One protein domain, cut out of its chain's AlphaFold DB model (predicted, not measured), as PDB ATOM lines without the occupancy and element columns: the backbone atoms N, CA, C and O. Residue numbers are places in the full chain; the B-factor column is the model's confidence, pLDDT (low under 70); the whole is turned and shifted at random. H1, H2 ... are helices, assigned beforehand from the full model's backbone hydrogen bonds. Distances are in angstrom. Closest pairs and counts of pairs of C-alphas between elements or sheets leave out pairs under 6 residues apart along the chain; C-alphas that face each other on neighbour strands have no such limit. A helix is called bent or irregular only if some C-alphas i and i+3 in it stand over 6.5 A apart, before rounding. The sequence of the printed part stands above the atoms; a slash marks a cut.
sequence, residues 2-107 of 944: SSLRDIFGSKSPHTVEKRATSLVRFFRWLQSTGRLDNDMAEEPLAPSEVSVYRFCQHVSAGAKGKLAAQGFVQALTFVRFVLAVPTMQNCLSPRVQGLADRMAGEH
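What this domain is: This is residues 2 to 107 of the 944 residues of the protein "Hypothetical protein" of Symbiodinium microadriaticum (UniProt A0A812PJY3). The longest helix, H2, and the hub helix, H4, cross each other steeply near the middle of a small all-helix domain, and H3 and H6 run side by side and pack on the first part of H4. The short H5 packs on the later part of H4, H1 sits off near the first part of H2 and the last residue of H4 without clearly touching either, and residues 32 to 48 make a long loop with no named element between H2 and H3. The printed part has 106 residues with six named helices, in the order H1 to H6 along the chain, and no named strand. The whole is compact, with a radius of gyration of the C-alphas of 13.9 A, and spans 39 by 38 by 23 A along its three main axes.

Where its parts are: The longest helix, H2, takes residues 13 to 31 and measures 26.5 A from first to last C-alpha; it begins at C-alpha 13, (23.681, -9.289, 88.474), and ends at C-alpha 31, (39.108, -4.968, 67.307). Before it comes H1, residues 2 to 8, which begins at C-alpha 2, (29.616, 3.078, 94.061), and measures 10.1 A. H3 takes residues 49 to 61 and measures 18.6 A. H4, residues 68 to 82, measures 20.1 A. H5 has four residues, 86 to 89, and measures 5.9 A. H6, residues 94 to 105, measures 16.1 A and ends at C-alpha 105, (12.348, -17.186, 64.272). No helix is bent or irregular.

How they stand to each other: H2 touches H4 with its residues 19 to 23 alone. The closest C-alphas of the two are those of Arg 19 and Ala 75, 4.7 A apart. H2 and H4 run opposite ways at a steep tilt of 69 degrees, only just short of about perpendicular. H4 is the hub and touches four helices. Residues 55 to 60 of H3 touch residues 68 to 69 of H4, with the C-alphas of Cys 56 and Ala 69 closest at 5.0 A. These two helices form a helical hairpin, running opposite ways at a shallow tilt of 33 degrees, only just short of steep. H6 touches residues 69 to 73 of H4 at a steep tilt of 47 degrees, opposite ways; the closest C-alphas are those of Gln 70 and Ala 100, 4.9 A apart. H3 and H6 touch and run the same way at a shallow tilt of 16 degrees, closest at the C-alphas of Tyr 53 and Val 96, 5.5 A apart. H5 touches residues 76 to 80 of H4, closest at the C-alphas of Arg 80 and Met 88, 5.5 A apart. H2 and H3 are close but not clearly touching and about perpendicular at 83 degrees, with the C-alphas of Phe 26 and Phe 55 closest at 7.0 A. H1 touches no helix. It is close to H4 but not clearly touching, with the C-alphas of Ile 7 and Val 82 closest at 7.0 A, and it is apart from H3, H5 and H6. In H1, H2, H3, H4 and H6 every O i to N i+4 pair is within hydrogen-bond range, while H5 is too short for such a pair.

The domain as a whole: The two C-alphas farthest apart are those of Ser 2 and Glu 106, at 41.4 A. The printed part has no cut. The link from H2 to H3, 17 residues, is long, and its C-alphas lie 9 to 22 A from the mean of the C-alphas. The link from H3 to H4 is short, and those from H1 to H2, H4 to H5 and H5 to H6 are tight. The mean pLDDT of the printed part is 80.2; the model's confidence is under 70 at residue 2, residues 34 to 46 and residues 62 to 65.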
ATOM      1  N   SER A   2      30.944   2.791  93.466       55.16
ATOM      2  CA  SER A   2      29.616   3.078  94.061       55.16
ATOM      3  C   SER A   2      28.520   3.410  93.036       55.16
ATOM      4  O   SER A   2      27.549   2.671  92.952       55.16
ATOM      5  N   SER A   3      28.731   4.420  92.185       70.38
ATOM      6  CA  SER A   3      27.759   4.852  91.159       70.38
ATOM      7  C   SER A   3      27.201   3.700  90.297       70.38
ATOM      8  O   SER A   3      25.988   3.562  90.146       70.38
ATOM      9  N   LEU A   4      28.056   2.785  89.814       74.38
ATOM     10  CA  LEU A   4      27.606   1.622  89.031       74.38
ATOM     11  C   LEU A   4      26.737   0.657  89.851       74.38
ATOM     12  O   LEU A   4      25.820   0.045  89.305       74.38
ATOM     13  N   ARG A   5      26.983   0.535  91.161       73.56
ATOM     14  CA  ARG A   5      26.159  -0.273  92.072       73.56
ATOM     15  C   ARG A   5      24.749   0.300  92.207       73.56
ATOM     16  O   ARG A   5      23.794  -0.473  92.247       73.56
ATOM     17  N   ASP A   6      24.617   1.622  92.229       79.69
ATOM     18  CA  ASP A   6      23.330   2.308  92.363       79.69
ATOM     19  C   ASP A   6      22.533   2.272  91.047       79.69
ATOM     20  O   ASP A   6      21.340   1.955  91.049       79.69
ATOM     21  N   ILE A   7      23.208   2.470  89.908       79.62
ATOM     22  CA  ILE A   7      22.636   2.320  88.558       79.62
ATOM     23  C   ILE A   7      22.125   0.880  88.339       79.62
ATOM     24  O   ILE A   7      20.954   0.648  87.999       79.62
ATOM     25  N   PHE A   8      22.985  -0.116  88.579       81.62
ATOM     26  CA  PHE A   8      22.662  -1.524  88.343       81.62
ATOM     27  C   PHE A   8      21.838  -2.182  89.455       81.62
ATOM     28  O   PHE A   8      21.231  -3.220  89.197       81.62
ATOM     29  N   GLY A   9      21.711  -1.583  90.645       71.94
ATOM     30  CA  GLY A   9      20.925  -2.122  91.769       71.94
ATOM     31  C   GLY A   9      19.432  -2.332  91.471       71.94
ATOM     32  O   GLY A   9      18.721  -3.005  92.213       71.94
ATOM     33  N   SER A  10      18.949  -1.800  90.345       71.88
ATOM     34  CA  SER A  10      17.612  -2.029  89.788       71.88
ATOM     35  C   SER A  10      17.507  -3.246  88.842       71.88
ATOM     36  O   SER A  10      16.490  -3.391  88.149       71.88
ATOM     37  N   LYS A  11      18.553  -4.078  88.741       77.62
ATOM     38  CA  LYS A  11      18.699  -5.231  87.830       77.62
ATOM     39  C   LYS A  11      19.357  -6.402  88.572       77.62
ATOM     40  O   LYS A  11      20.091  -6.198  89.531       77.62
ATOM     41  N   SER A  12      19.112  -7.639  88.136       71.56
ATOM     42  CA  SER A  12      19.832  -8.793  88.699       71.56
ATOM     43  C   SER A  12      21.262  -8.861  88.138       71.56
ATOM     44  O   SER A  12      21.428  -8.590  86.944       71.56
ATOM     45  N   PRO A  13      22.284  -9.261  88.926       70.75
ATOM     46  CA  PRO A  13      23.681  -9.289  88.474       70.75
ATOM     47  C   PRO A  13      23.883 -10.065  87.169       70.75
ATOM     48  O   PRO A  13      24.464  -9.539  86.229       70.75
ATOM     49  N   HIS A  14      23.266 -11.245  87.055       72.44
ATOM     50  CA  HIS A  14      23.291 -12.070  85.842       72.44
ATOM     51  C   HIS A  14      22.686 -11.380  84.599       72.44
ATOM     52  O   HIS A  14      23.050 -11.681  83.465       72.44
ATOM     53  N   THR A  15      21.767 -10.422  84.778       81.88
ATOM     54  CA  THR A  15      21.274  -9.607  83.653       81.88
ATOM     55  C   THR A  15      22.345  -8.625  83.185       81.88
ATOM     56  O   THR A  15      22.541  -8.488  81.982       81.88
ATOM     57  N   VAL A  16      23.030  -7.960  84.122       85.56
ATOM     58  CA  VAL A  16      24.118  -7.009  83.830       85.56
ATOM     59  C   VAL A  16      25.268  -7.741  83.139       85.56
ATOM     60  O   VAL A  16      25.660  -7.356  82.044       85.56
ATOM     61  N   GLU A  17      25.709  -8.855  83.726       84.50
ATOM     62  CA  GLU A  17      26.686  -9.804  83.183       84.50
ATOM     63  C   GLU A  17      26.334 -10.221  81.748       84.50
ATOM     64  O   GLU A  17      27.122  -9.988  80.834       84.50
ATOM     65  N   LYS A  18      25.123 -10.748  81.502       85.56
ATOM     66  CA  LYS A  18      24.719 -11.173  80.151       85.56
ATOM     67  C   LYS A  18      24.780 -10.033  79.125       85.56
ATOM     68  O   LYS A  18      25.098 -10.298  77.969       85.56
ATOM     69  N   ARG A  19      24.488  -8.782  79.507       89.62
ATOM     70  CA  ARG A  19      24.608  -7.636  78.583       89.62
ATOM     71  C   ARG A  19      26.057  -7.197  78.400       89.62
ATOM     72  O   ARG A  19      26.448  -6.964  77.262       89.62
ATOM     73  N   ALA A  20      26.856  -7.173  79.464       89.06
ATOM     74  CA  ALA A  20      28.290  -6.908  79.387       89.06
ATOM     75  C   ALA A  20      28.995  -7.911  78.458       89.06
ATOM     76  O   ALA A  20      29.693  -7.494  77.541       89.06
ATOM     77  N   THR A  21      28.726  -9.213  78.587       89.31
ATOM     78  CA  THR A  21      29.291 -10.250  77.703       89.31
ATOM     79  C   THR A  21      28.878 -10.068  76.238       89.31
ATOM     80  O   THR A  21      29.692 -10.297  75.346       89.31
ATOM     81  N   SER A  22      27.644  -9.629  75.956       89.81
ATOM     82  CA  SER A  22      27.227  -9.284  74.586       89.81
ATOM     83  C   SER A  22      27.977  -8.070  74.025       89.81
ATOM     84  O   SER A  22      28.344  -8.095  72.854       89.81
ATOM     85  N   LEU A  23      28.239  -7.042  74.838       88.50
ATOM     86  CA  LEU A  23      28.996  -5.850  74.425       88.50
ATOM     87  C   LEU A  23      30.491  -6.159  74.245       88.50
ATOM     88  O   LEU A  23      31.072  -5.785  73.236       88.50
ATOM     89  N   VAL A  24      31.102  -6.930  75.150       89.50
ATOM     90  CA  VAL A  24      32.507  -7.371  75.038       89.50
ATOM     91  C   VAL A  24      32.741  -8.214  73.779       89.50
ATOM     92  O   VAL A  24      33.794  -8.097  73.158       89.50
ATOM     93  N   ARG A  25      31.765  -9.029  73.352       88.69
ATOM     94  CA  ARG A  25      31.834  -9.742  72.062       88.69
ATOM     95  C   ARG A  25      31.811  -8.793  70.862       88.69
ATOM     96  O   ARG A  25      32.540  -9.036  69.909       88.69
ATOM     97  N   PHE A  26      31.015  -7.725  70.918       87.81
ATOM     98  CA  PHE A  26      30.983  -6.692  69.881       87.81
ATOM     99  C   PHE A  26      32.291  -5.886  69.830       87.81
ATOM    100  O   PHE A  26      32.847  -5.713  68.753       87.81
ATOM    101  N   PHE A  27      32.845  -5.487  70.979       86.31
ATOM    102  CA  PHE A  27      34.126  -4.772  71.028       86.31
ATOM    103  C   PHE A  27      35.291  -5.626  70.520       86.31
ATOM    104  O   PHE A  27      36.053  -5.158  69.683       86.31
ATOM    105  N   ARG A  28      35.374  -6.905  70.914       87.19
ATOM    106  CA  ARG A  28      36.376  -7.834  70.359       87.19
ATOM    107  C   ARG A  28      36.230  -8.034  68.850       87.19
ATOM    108  O   ARG A  28      37.235  -8.202  68.174       87.19
ATOM    109  N   TRP A  29      35.005  -7.988  68.321       87.19
ATOM    110  CA  TRP A  29      34.761  -8.046  66.878       87.19
ATOM    111  C   TRP A  29      35.180  -6.756  66.147       87.19
ATOM    112  O   TRP A  29      35.757  -6.829  65.063       87.19
ATOM    113  N   LEU A  30      34.952  -5.577  66.740       84.19
ATOM    114  CA  LEU A  30      35.468  -4.308  66.206       84.19
ATOM    115  C   LEU A  30      37.006  -4.283  66.191       84.19
ATOM    116  O   LEU A  30      37.591  -3.888  65.185       84.19
ATOM    117  N   GLN A  31      37.652  -4.782  67.253       82.19
ATOM    118  CA  GLN A  31      39.108  -4.968  67.307       82.19
ATOM    119  C   GLN A  31      39.576  -5.927  66.199       82.19
ATOM    120  O   GLN A  31      40.403  -5.564  65.371       82.19
ATOM    121  N   SER A  32      38.972  -7.116  66.083       82.75
ATOM    122  CA  SER A  32      39.337  -8.101  65.048       82.75
ATOM    123  C   SER A  32      38.991  -7.687  63.609       82.75
ATOM    124  O   SER A  32      39.215  -8.466  62.688       82.75
ATOM    125  N   THR A  33      38.390  -6.512  63.399       77.62
ATOM    126  CA  THR A  33      38.087  -5.954  62.069       77.62
ATOM    127  C   THR A  33      38.834  -4.646  61.782       77.62
ATOM    128  O   THR A  33      38.525  -3.994  60.784       77.62
ATOM    129  N   GLY A  34      39.810  -4.260  62.620       65.50
ATOM    130  CA  GLY A  34      40.643  -3.059  62.438       65.50
ATOM    131  C   GLY A  34      39.878  -1.735  62.560       65.50
ATOM    132  O   GLY A  34      40.292  -0.714  62.013       65.50
ATOM    133  N   ARG A  35      38.704  -1.750  63.213       63.12
ATOM    134  CA  ARG A  35      37.755  -0.618  63.253       63.12
ATOM    135  C   ARG A  35      37.947   0.338  64.431       63.12
ATOM    136  O   ARG A  35      37.168   1.281  64.565       63.12
ATOM    137  N   LEU A  36      38.939   0.090  65.282       58.94
ATOM    138  CA  LEU A  36      39.241   0.911  66.460       58.94
ATOM    139  C   LEU A  36      40.620   1.584  66.390       58.94
ATOM    140  O   LEU A  36      40.880   2.484  67.179       58.94
ATOM    141  N   ASP A  37      41.458   1.189  65.431       50.78
ATOM    142  CA  ASP A  37      42.888   1.526  65.373       50.78
ATOM    143  C   ASP A  37      43.210   2.624  64.332       50.78
ATOM    144  O   ASP A  37      44.354   2.802  63.933       50.78
ATOM    145  N   ASN A  38      42.186   3.345  63.860       53.22
ATOM    146  CA  ASN A  38      42.275   4.451  62.897       53.22
ATOM    147  C   ASN A  38      41.611   5.708  63.489       53.22
ATOM    148  O   ASN A  38      40.669   5.572  64.266       53.22
ATOM    149  N   ASP A  39      41.986   6.915  63.047       50.22
ATOM    150  CA  ASP A  39      41.426   8.197  63.541       50.22
ATOM    151  C   ASP A  39      39.897   8.348  63.385       50.22
ATOM    152  O   ASP A  39      39.265   9.173  64.043       50.22
ATOM    153  N   MET A  40      39.269   7.512  62.553       51.84
ATOM    154  CA  MET A  40      37.811   7.331  62.477       51.84
ATOM    155  C   MET A  40      37.298   6.260  63.460       51.84
ATOM    156  O   MET A  40      36.407   5.475  63.124       51.84
ATOM    157  N   ALA A  41      37.871   6.195  64.665       55.41
ATOM    158  CA  ALA A  41      37.516   5.214  65.685       55.41
ATOM    159  C   ALA A  41      36.038   5.353  66.086       55.41
ATOM    160  O   ALA A  41      35.614   6.390  66.603       55.41
ATOM    161  N   GLU A  42      35.233   4.302  65.877       57.19
ATOM    162  CA  GLU A  42      33.848   4.303  66.358       57.19
ATOM    163  C   GLU A  42      33.839   4.385  67.888       57.19
ATOM    164  O   GLU A  42      34.323   3.471  68.558       57.19
ATOM    165  N   GLU A  43      33.247   5.449  68.449       64.38
ATOM    166  CA  GLU A  43      33.093   5.586  69.899       64.38
ATOM    167  C   GLU A  43      32.405   4.319  70.451       64.38
ATOM    168  O   GLU A  43      31.248   4.055  70.100       64.38
ATOM    169  N   PRO A  44      33.041   3.531  71.344       60.81
ATOM    170  CA  PRO A  44      32.485   2.242  71.769       60.81
ATOM    171  C   PRO A  44      31.120   2.345  72.476       60.81
ATOM    172  O   PRO A  44      30.398   1.355  72.606       60.81
ATOM    173  N   LEU A  45      30.742   3.542  72.936       65.94
ATOM    174  CA  LEU A  45      29.447   3.838  73.554       65.94
ATOM    175  C   LEU A  45      28.478   4.611  72.632       65.94
ATOM    176  O   LEU A  45      27.364   4.922  73.056       65.94
ATOM    177  N   ALA A  46      28.835   4.829  71.363       69.56
ATOM    178  CA  ALA A  46      27.963   5.352  70.307       69.56
ATOM    179  C   ALA A  46      28.283   4.745  68.909       69.56
ATOM    180  O   ALA A  46      28.520   5.490  67.958       69.56
ATOM    181  N   PRO A  47      28.266   3.402  68.745       80.25
ATOM    182  CA  PRO A  47      28.617   2.744  67.483       80.25
ATOM    183  C   PRO A  47      27.627   3.065  66.355       80.25
ATOM    184  O   PRO A  47      26.451   3.361  66.599       80.25
ATOM    185  N   SER A  48      28.071   2.933  65.103       84.38
ATOM    186  CA  SER A  48      27.201   3.188  63.948       84.38
ATOM    187  C   SER A  48      26.119   2.110  63.779       84.38
ATOM    188  O   SER A  48      26.303   0.942  64.136       84.38
ATOM    189  N   GLU A  49      24.977   2.476  63.179       88.56
ATOM    190  CA  GLU A  49      23.941   1.506  62.773       88.56
ATOM    191  C   GLU A  49      24.521   0.442  61.836       88.56
ATOM    192  O   GLU A  49      24.243  -0.743  62.001       88.56
ATOM    193  N   VAL A  50      25.420   0.860  60.940       86.75
ATOM    194  CA  VAL A  50      26.088  -0.003  59.963       86.75
ATOM    195  C   VAL A  50      26.957  -1.058  60.649       86.75
ATOM    196  O   VAL A  50      26.878  -2.230  60.281       86.75
ATOM    197  N   SER A  51      27.759  -0.691  61.653       86.25
ATOM    198  CA  SER A  51      28.586  -1.651  62.400       86.25
ATOM    199  C   SER A  51      27.751  -2.557  63.308       86.25
ATOM    200  O   SER A  51      28.031  -3.753  63.388       86.25
ATOM    201  N   VAL A  52      26.670  -2.050  63.910       89.31
ATOM    202  CA  VAL A  52      25.698  -2.871  64.659       89.31
ATOM    203  C   VAL A  52      24.995  -3.886  63.746       89.31
ATOM    204  O   VAL A  52      24.902  -5.065  64.094       89.31
ATOM    205  N   TYR A  53      24.555  -3.470  62.557       90.06
ATOM    206  CA  TYR A  53      23.932  -4.346  61.564       90.06
ATOM    207  C   TYR A  53      24.919  -5.403  61.042       90.06
ATOM    208  O   TYR A  53      24.601  -6.594  61.042       90.06
ATOM    209  N   ARG A  54      26.147  -4.997  60.685       88.38
ATOM    210  CA  ARG A  54      27.224  -5.909  60.256       88.38
ATOM    211  C   ARG A  54      27.605  -6.916  61.344       88.38
ATOM    212  O   ARG A  54      27.812  -8.082  61.020       88.38
ATOM    213  N   PHE A  55      27.632  -6.523  62.620       88.75
ATOM    214  CA  PHE A  55      27.853  -7.468  63.718       88.75
ATOM    215  C   PHE A  55      26.717  -8.490  63.831       88.75
ATOM    216  O   PHE A  55      26.987  -9.683  63.949       88.75
ATOM    217  N   CYS A  56      25.452  -8.066  63.727       88.94
ATOM    218  CA  CYS A  56      24.321  -8.998  63.689       88.94
ATOM    219  C   CYS A  56      24.425  -9.983  62.507       88.94
ATOM    220  O   CYS A  56      24.179 -11.172  62.698       88.94
ATOM    221  N   GLN A  57      24.865  -9.535  61.323       87.31
ATOM    222  CA  GLN A  57      25.133 -10.420  60.178       87.31
ATOM    223  C   GLN A  57      26.301 -11.388  60.434       87.31
ATOM    224  O   GLN A  57      26.167 -12.580  60.176       87.31
ATOM    225  N   HIS A  58      27.426 -10.915  60.981       85.69
ATOM    226  CA  HIS A  58      28.571 -11.762  61.340       85.69
ATOM    227  C   HIS A  58      28.178 -12.837  62.367       85.69
ATOM    228  O   HIS A  58      28.491 -14.014  62.203       85.69
ATOM    229  N   VAL A  59      27.410 -12.454  63.389       84.00
ATOM    230  CA  VAL A  59      26.843 -13.376  64.381       84.00
ATOM    231  C   VAL A  59      25.844 -14.357  63.747       84.00
ATOM    232  O   VAL A  59      25.746 -15.490  64.212       84.00
ATOM    233  N   SER A  60      25.153 -13.972  62.668       71.94
ATOM    234  CA  SER A  60      24.271 -14.859  61.893       71.94
ATOM    235  C   SER A  60      25.013 -15.924  61.087       71.94
ATOM    236  O   SER A  60      24.448 -16.987  60.853       71.94
ATOM    237  N   ALA A  61      26.256 -15.668  60.670       70.00
ATOM    238  CA  ALA A  61      27.073 -16.644  59.942       70.00
ATOM    239  C   ALA A  61      27.627 -17.761  60.853       70.00
ATOM    240  O   ALA A  61      28.046 -18.813  60.374       70.00
ATOM    241  N   GLY A  62      27.629 -17.559  62.175       67.19
ATOM    242  CA  GLY A  62      28.076 -18.560  63.139       67.19
ATOM    243  C   GLY A  62      26.980 -19.569  63.493       67.19
ATOM    244  O   GLY A  62      25.949 -19.197  64.050       67.19
ATOM    245  N   ALA A  63      27.247 -20.868  63.317       54.09
ATOM    246  CA  ALA A  63      26.302 -21.970  63.577       54.09
ATOM    247  C   ALA A  63      25.714 -22.042  65.010       54.09
ATOM    248  O   ALA A  63      24.754 -22.765  65.255       54.09
ATOM    249  N   LYS A  64      26.266 -21.288  65.973       57.38
ATOM    250  CA  LYS A  64      25.786 -21.182  67.370       57.38
ATOM    251  C   LYS A  64      25.172 -19.799  67.684       57.38
ATOM    252  O   LYS A  64      25.032 -19.433  68.851       57.38
ATOM    253  N   GLY A  65      24.865 -19.000  66.656       60.06
ATOM    254  CA  GLY A  65      24.621 -17.555  66.751       60.06
ATOM    255  C   GLY A  65      23.170 -17.070  66.631       60.06
ATOM    256  O   GLY A  65      22.919 -15.914  66.971       60.06
ATOM    257  N   LYS A  66      22.208 -17.915  66.230       70.31
ATOM    258  CA  LYS A  66      20.818 -17.517  65.890       70.31
ATOM    259  C   LYS A  66      20.148 -16.563  66.915       70.31
ATOM    260  O   LYS A  66      19.650 -15.506  66.546       70.31
ATOM    261  N   LEU A  67      20.229 -16.847  68.224       79.62
ATOM    262  CA  LEU A  67      19.692 -15.970  69.294       79.62
ATOM    263  C   LEU A  67      20.663 -14.884  69.811       79.62
ATOM    264  O   LEU A  67      20.285 -14.053  70.644       79.62
ATOM    265  N   ALA A  68      21.923 -14.874  69.379       83.19
ATOM    266  CA  ALA A  68      22.932 -13.952  69.902       83.19
ATOM    267  C   ALA A  68      22.763 -12.519  69.363       83.19
ATOM    268  O   ALA A  68      22.992 -11.579  70.127       83.19
ATOM    269  N   ALA A  69      22.265 -12.341  68.131       87.31
ATOM    270  CA  ALA A  69      21.870 -11.029  67.605       87.31
ATOM    271  C   ALA A  69      20.750 -10.400  68.455       87.31
ATOM    272  O   ALA A  69      20.908  -9.291  68.966       87.31
ATOM    273  N   GLN A  70      19.674 -11.145  68.741       88.69
ATOM    274  CA  GLN A  70      18.610 -10.679  69.641       88.69
ATOM    275  C   GLN A  70      19.139 -10.405  71.066       88.69
ATOM    276  O   GLN A  70      18.759  -9.425  71.713       88.69
ATOM    277  N   GLY A  71      20.084 -11.219  71.550       89.00
ATOM    278  CA  GLY A  71      20.790 -10.992  72.814       89.00
ATOM    279  C   GLY A  71      21.573  -9.670  72.869       89.00
ATOM    280  O   GLY A  71      21.584  -9.027  73.926       89.00
ATOM    281  N   PHE A  72      22.171  -9.262  71.744       90.50
ATOM    282  CA  PHE A  72      22.927  -8.019  71.563       90.50
ATOM    283  C   PHE A  72      22.027  -6.791  71.360       90.50
ATOM    284  O   PHE A  72      22.226  -5.787  72.039       90.50
ATOM    285  N   VAL A  73      20.961  -6.884  70.561       91.25
ATOM    286  CA  VAL A  73      19.929  -5.830  70.439       91.25
ATOM    287  C   VAL A  73      19.329  -5.489  71.810       91.25
ATOM    288  O   VAL A  73      19.202  -4.322  72.189       91.25
ATOM    289  N   GLN A  74      19.066  -6.508  72.633       92.00
ATOM    290  CA  GLN A  74      18.652  -6.330  74.027       92.00
ATOM    291  C   GLN A  74      19.763  -5.766  74.948       92.00
ATOM    292  O   GLN A  74      19.447  -5.268  76.030       92.00
ATOM    293  N   ALA A  75      21.044  -5.852  74.572       91.69
ATOM    294  CA  ALA A  75      22.167  -5.239  75.291       91.69
ATOM    295  C   ALA A  75      22.314  -3.748  74.948       91.69
ATOM    296  O   ALA A  75      22.377  -2.937  75.868       91.69
ATOM    297  N   LEU A  76      22.236  -3.366  73.668       90.62
ATOM    298  CA  LEU A  76      22.152  -1.960  73.240       90.62
ATOM    299  C   LEU A  76      20.926  -1.268  73.864       90.62
ATOM    300  O   LEU A  76      21.025  -0.194  74.456       90.62
ATOM    301  N   THR A  77      19.775  -1.950  73.859       91.50
ATOM    302  CA  THR A  77      18.549  -1.504  74.548       91.50
ATOM    303  C   THR A  77      18.751  -1.345  76.063       91.50
ATOM    304  O   THR A  77      18.188  -0.438  76.678       91.50
ATOM    305  N   PHE A  78      19.570  -2.193  76.691       90.44
ATOM    306  CA  PHE A  78      19.915  -2.065  78.109       90.44
ATOM    307  C   PHE A  78      20.837  -0.864  78.363       90.44
ATOM    308  O   PHE A  78      20.558  -0.096  79.279       90.44
ATOM    309  N   VAL A  79      21.878  -0.647  77.550       88.81
ATOM    310  CA  VAL A  79      22.753   0.539  77.643       88.81
ATOM    311  C   VAL A  79      21.915   1.815  77.512       88.81
ATOM    312  O   VAL A  79      21.946   2.669  78.398       88.81
ATOM    313  N   ARG A  80      21.046   1.874  76.498       89.25
ATOM    314  CA  ARG A  80      20.098   2.970  76.272       89.25
ATOM    315  C   ARG A  80      19.249   3.330  77.496       89.25
ATOM    316  O   ARG A  80      19.144   4.500  77.849       89.25
ATOM    317  N   PHE A  81      18.597   2.346  78.119       89.19
ATOM    318  CA  PHE A  81      17.602   2.592  79.174       89.19
ATOM    319  C   PHE A  81      18.132   2.470  80.613       89.19
ATOM    320  O   PHE A  81      17.429   2.871  81.540       89.19
ATOM    321  N   VAL A  82      19.326   1.907  80.826       86.94
ATOM    322  CA  VAL A  82      19.919   1.698  82.165       86.94
ATOM    323  C   VAL A  82      21.165   2.551  82.377       86.94
ATOM    324  O   VAL A  82      21.319   3.093  83.465       86.94
ATOM    325  N   LEU A  83      22.009   2.723  81.354       85.88
ATOM    326  CA  LEU A  83      23.125   3.682  81.379       85.88
ATOM    327  C   LEU A  83      22.724   5.066  80.834       85.88
ATOM    328  O   LEU A  83      23.546   5.973  80.816       85.88
ATOM    329  N   ALA A  84      21.460   5.234  80.426       84.75
ATOM    330  CA  ALA A  84      20.872   6.482  79.931       84.75
ATOM    331  C   ALA A  84      21.568   7.091  78.693       84.75
ATOM    332  O   ALA A  84      21.441   8.287  78.445       84.75
ATOM    333  N   VAL A  85      22.254   6.268  77.893       86.38
ATOM    334  CA  VAL A  85      22.984   6.679  76.682       86.38
ATOM    335  C   VAL A  85      22.007   6.806  75.495       86.38
ATOM    336  O   VAL A  85      21.520   5.784  75.000       86.38
ATOM    337  N   PRO A  86      21.662   8.018  75.017       80.19
ATOM    338  CA  PRO A  86      20.578   8.192  74.047       80.19
ATOM    339  C   PRO A  86      20.976   7.832  72.609       80.19
ATOM    340  O   PRO A  86      20.108   7.416  71.841       80.19
ATOM    341  N   THR A  87      22.264   7.942  72.259       81.44
ATOM    342  CA  THR A  87      22.838   7.627  70.933       81.44
ATOM    343  C   THR A  87      22.497   6.209  70.473       81.44
ATOM    344  O   THR A  87      22.192   5.999  69.304       81.44
ATOM    345  N   MET A  88      22.395   5.268  71.416       83.56
ATOM    346  CA  MET A  88      21.951   3.880  71.217       83.56
ATOM    347  C   MET A  88      20.577   3.731  70.535       83.56
ATOM    348  O   MET A  88      20.262   2.654  70.039       83.56
ATOM    349  N   GLN A  89      19.719   4.763  70.503       83.81
ATOM    350  CA  GLN A  89      18.499   4.731  69.680       83.81
ATOM    351  C   GLN A  89      18.832   4.692  68.180       83.81
ATOM    352  O   GLN A  89      18.113   4.032  67.433       83.81
ATOM    353  N   ASN A  90      19.895   5.356  67.736       84.44
ATOM    354  CA  ASN A  90      20.218   5.499  66.317       84.44
ATOM    355  C   ASN A  90      20.688   4.162  65.715       84.44
ATOM    356  O   ASN A  90      20.374   3.853  64.571       84.44
ATOM    357  N   CYS A  91      21.365   3.331  66.514       85.12
ATOM    358  CA  CYS A  91      21.803   1.983  66.141       85.12
ATOM    359  C   CYS A  91      20.676   0.928  66.221       85.12
ATOM    360  O   CYS A  91      20.824  -0.176  65.705       85.12
ATOM    361  N   LEU A  92      19.549   1.242  66.873       88.00
ATOM    362  CA  LEU A  92      18.381   0.363  67.018       88.00
ATOM    363  C   LEU A  92      17.347   0.651  65.916       88.00
ATOM    364  O   LEU A  92      16.217   1.062  66.190       88.00
ATOM    365  N   SER A  93      17.762   0.469  64.661       90.25
ATOM    366  CA  SER A  93      16.910   0.662  63.486       90.25
ATOM    367  C   SER A  93      15.877  -0.470  63.322       90.25
ATOM    368  O   SER A  93      16.097  -1.588  63.805       90.25
ATOM    369  N   PRO A  94      14.776  -0.248  62.573       90.94
ATOM    370  CA  PRO A  94      13.858  -1.322  62.183       90.94
ATOM    371  C   PRO A  94      14.555  -2.458  61.418       90.94
ATOM    372  O   PRO A  94      14.148  -3.612  61.523       90.94
ATOM    373  N   ARG A  95      15.640  -2.149  60.692       90.94
ATOM    374  CA  ARG A  95      16.459  -3.110  59.941       90.94
ATOM    375  C   ARG A  95      17.259  -4.029  60.871       90.94
ATOM    376  O   ARG A  95      17.254  -5.243  60.681       90.94
ATOM    377  N   VAL A  96      17.907  -3.465  61.892       90.19
ATOM    378  CA  VAL A  96      18.636  -4.212  62.934       90.19
ATOM    379  C   VAL A  96      17.677  -5.069  63.762       90.19
ATOM    380  O   VAL A  96      17.967  -6.239  64.016       90.19
ATOM    381  N   GLN A  97      16.523  -4.513  64.143       91.00
ATOM    382  CA  GLN A  97      15.491  -5.233  64.891       91.00
ATOM    383  C   GLN A  97      14.911  -6.395  64.067       91.00
ATOM    384  O   GLN A  97      14.923  -7.533  64.528       91.00
ATOM    385  N   GLY A  98      14.496  -6.136  62.822       90.50
ATOM    386  CA  GLY A  98      13.937  -7.146  61.920       90.50
ATOM    387  C   GLY A  98      14.917  -8.268  61.570       90.50
ATOM    388  O   GLY A  98      14.512  -9.425  61.517       90.50
ATOM    389  N   LEU A  99      16.213  -7.967  61.406       88.44
ATOM    390  CA  LEU A  99      17.249  -8.996  61.263       88.44
ATOM    391  C   LEU A  99      17.321  -9.886  62.514       88.44
ATOM    392  O   LEU A  99      17.268 -11.109  62.401       88.44
ATOM    393  N   ALA A 100      17.408  -9.284  63.702       89.12
ATOM    394  CA  ALA A 100      17.540 -10.021  64.955       89.12
ATOM    395  C   ALA A 100      16.301 -10.869  65.303       89.12
ATOM    396  O   ALA A 100      16.453 -11.948  65.878       89.12
ATOM    397  N   ASP A 101      15.098 -10.410  64.950       88.69
ATOM    398  CA  ASP A 101      13.860 -11.163  65.172       88.69
ATOM    399  C   ASP A 101      13.635 -12.248  64.108       88.69
ATOM    400  O   ASP A 101      13.184 -13.339  64.460       88.69
ATOM    401  N   ARG A 102      14.038 -12.031  62.846       88.12
ATOM    402  CA  ARG A 102      14.035 -13.096  61.825       88.12
ATOM    403  C   ARG A 102      14.978 -14.238  62.218       88.12
ATOM    404  O   ARG A 102      14.546 -15.383  62.270       88.12
ATOM    405  N   MET A 103      16.211 -13.920  62.624       82.81
ATOM    406  CA  MET A 103      17.175 -14.904  63.144       82.81
ATOM    407  C   MET A 103      16.672 -15.646  64.396       82.81
ATOM    408  O   MET A 103      17.035 -16.799  64.626       82.81
ATOM    409  N   ALA A 104      15.840 -14.998  65.221       82.81
ATOM    410  CA  ALA A 104      15.208 -15.635  66.374       82.81
ATOM    411  C   ALA A 104      14.050 -16.571  65.974       82.81
ATOM    412  O   ALA A 104      13.839 -17.571  66.655       82.81
ATOM    413  N   GLY A 105      13.336 -16.282  64.878       81.00
ATOM    414  CA  GLY A 105      12.348 -17.186  64.272       81.00
ATOM    415  C   GLY A 105      12.976 -18.366  63.518       81.00
ATOM    416  O   GLY A 105      12.418 -19.455  63.511       81.00
ATOM    417  N   GLU A 106      14.172 -18.177  62.958       81.31
ATOM    418  CA  GLU A 106      15.006 -19.232  62.358       81.31
ATOM    419  C   GLU A 106      15.645 -20.166  63.420       81.31
ATOM    420  O   GLU A 106      16.295 -21.156  63.064       81.31
ATOM    421  N   HIS A 107      15.507 -19.874  64.724       74.00
ATOM    422  CA  HIS A 107      16.021 -20.714  65.813       74.00
ATOM    423  C   HIS A 107      15.118 -21.922  66.079       74.00
ATOM    424  O   HIS A 107      13.913 -21.805  66.283       74.00
TER     425      HIS A 107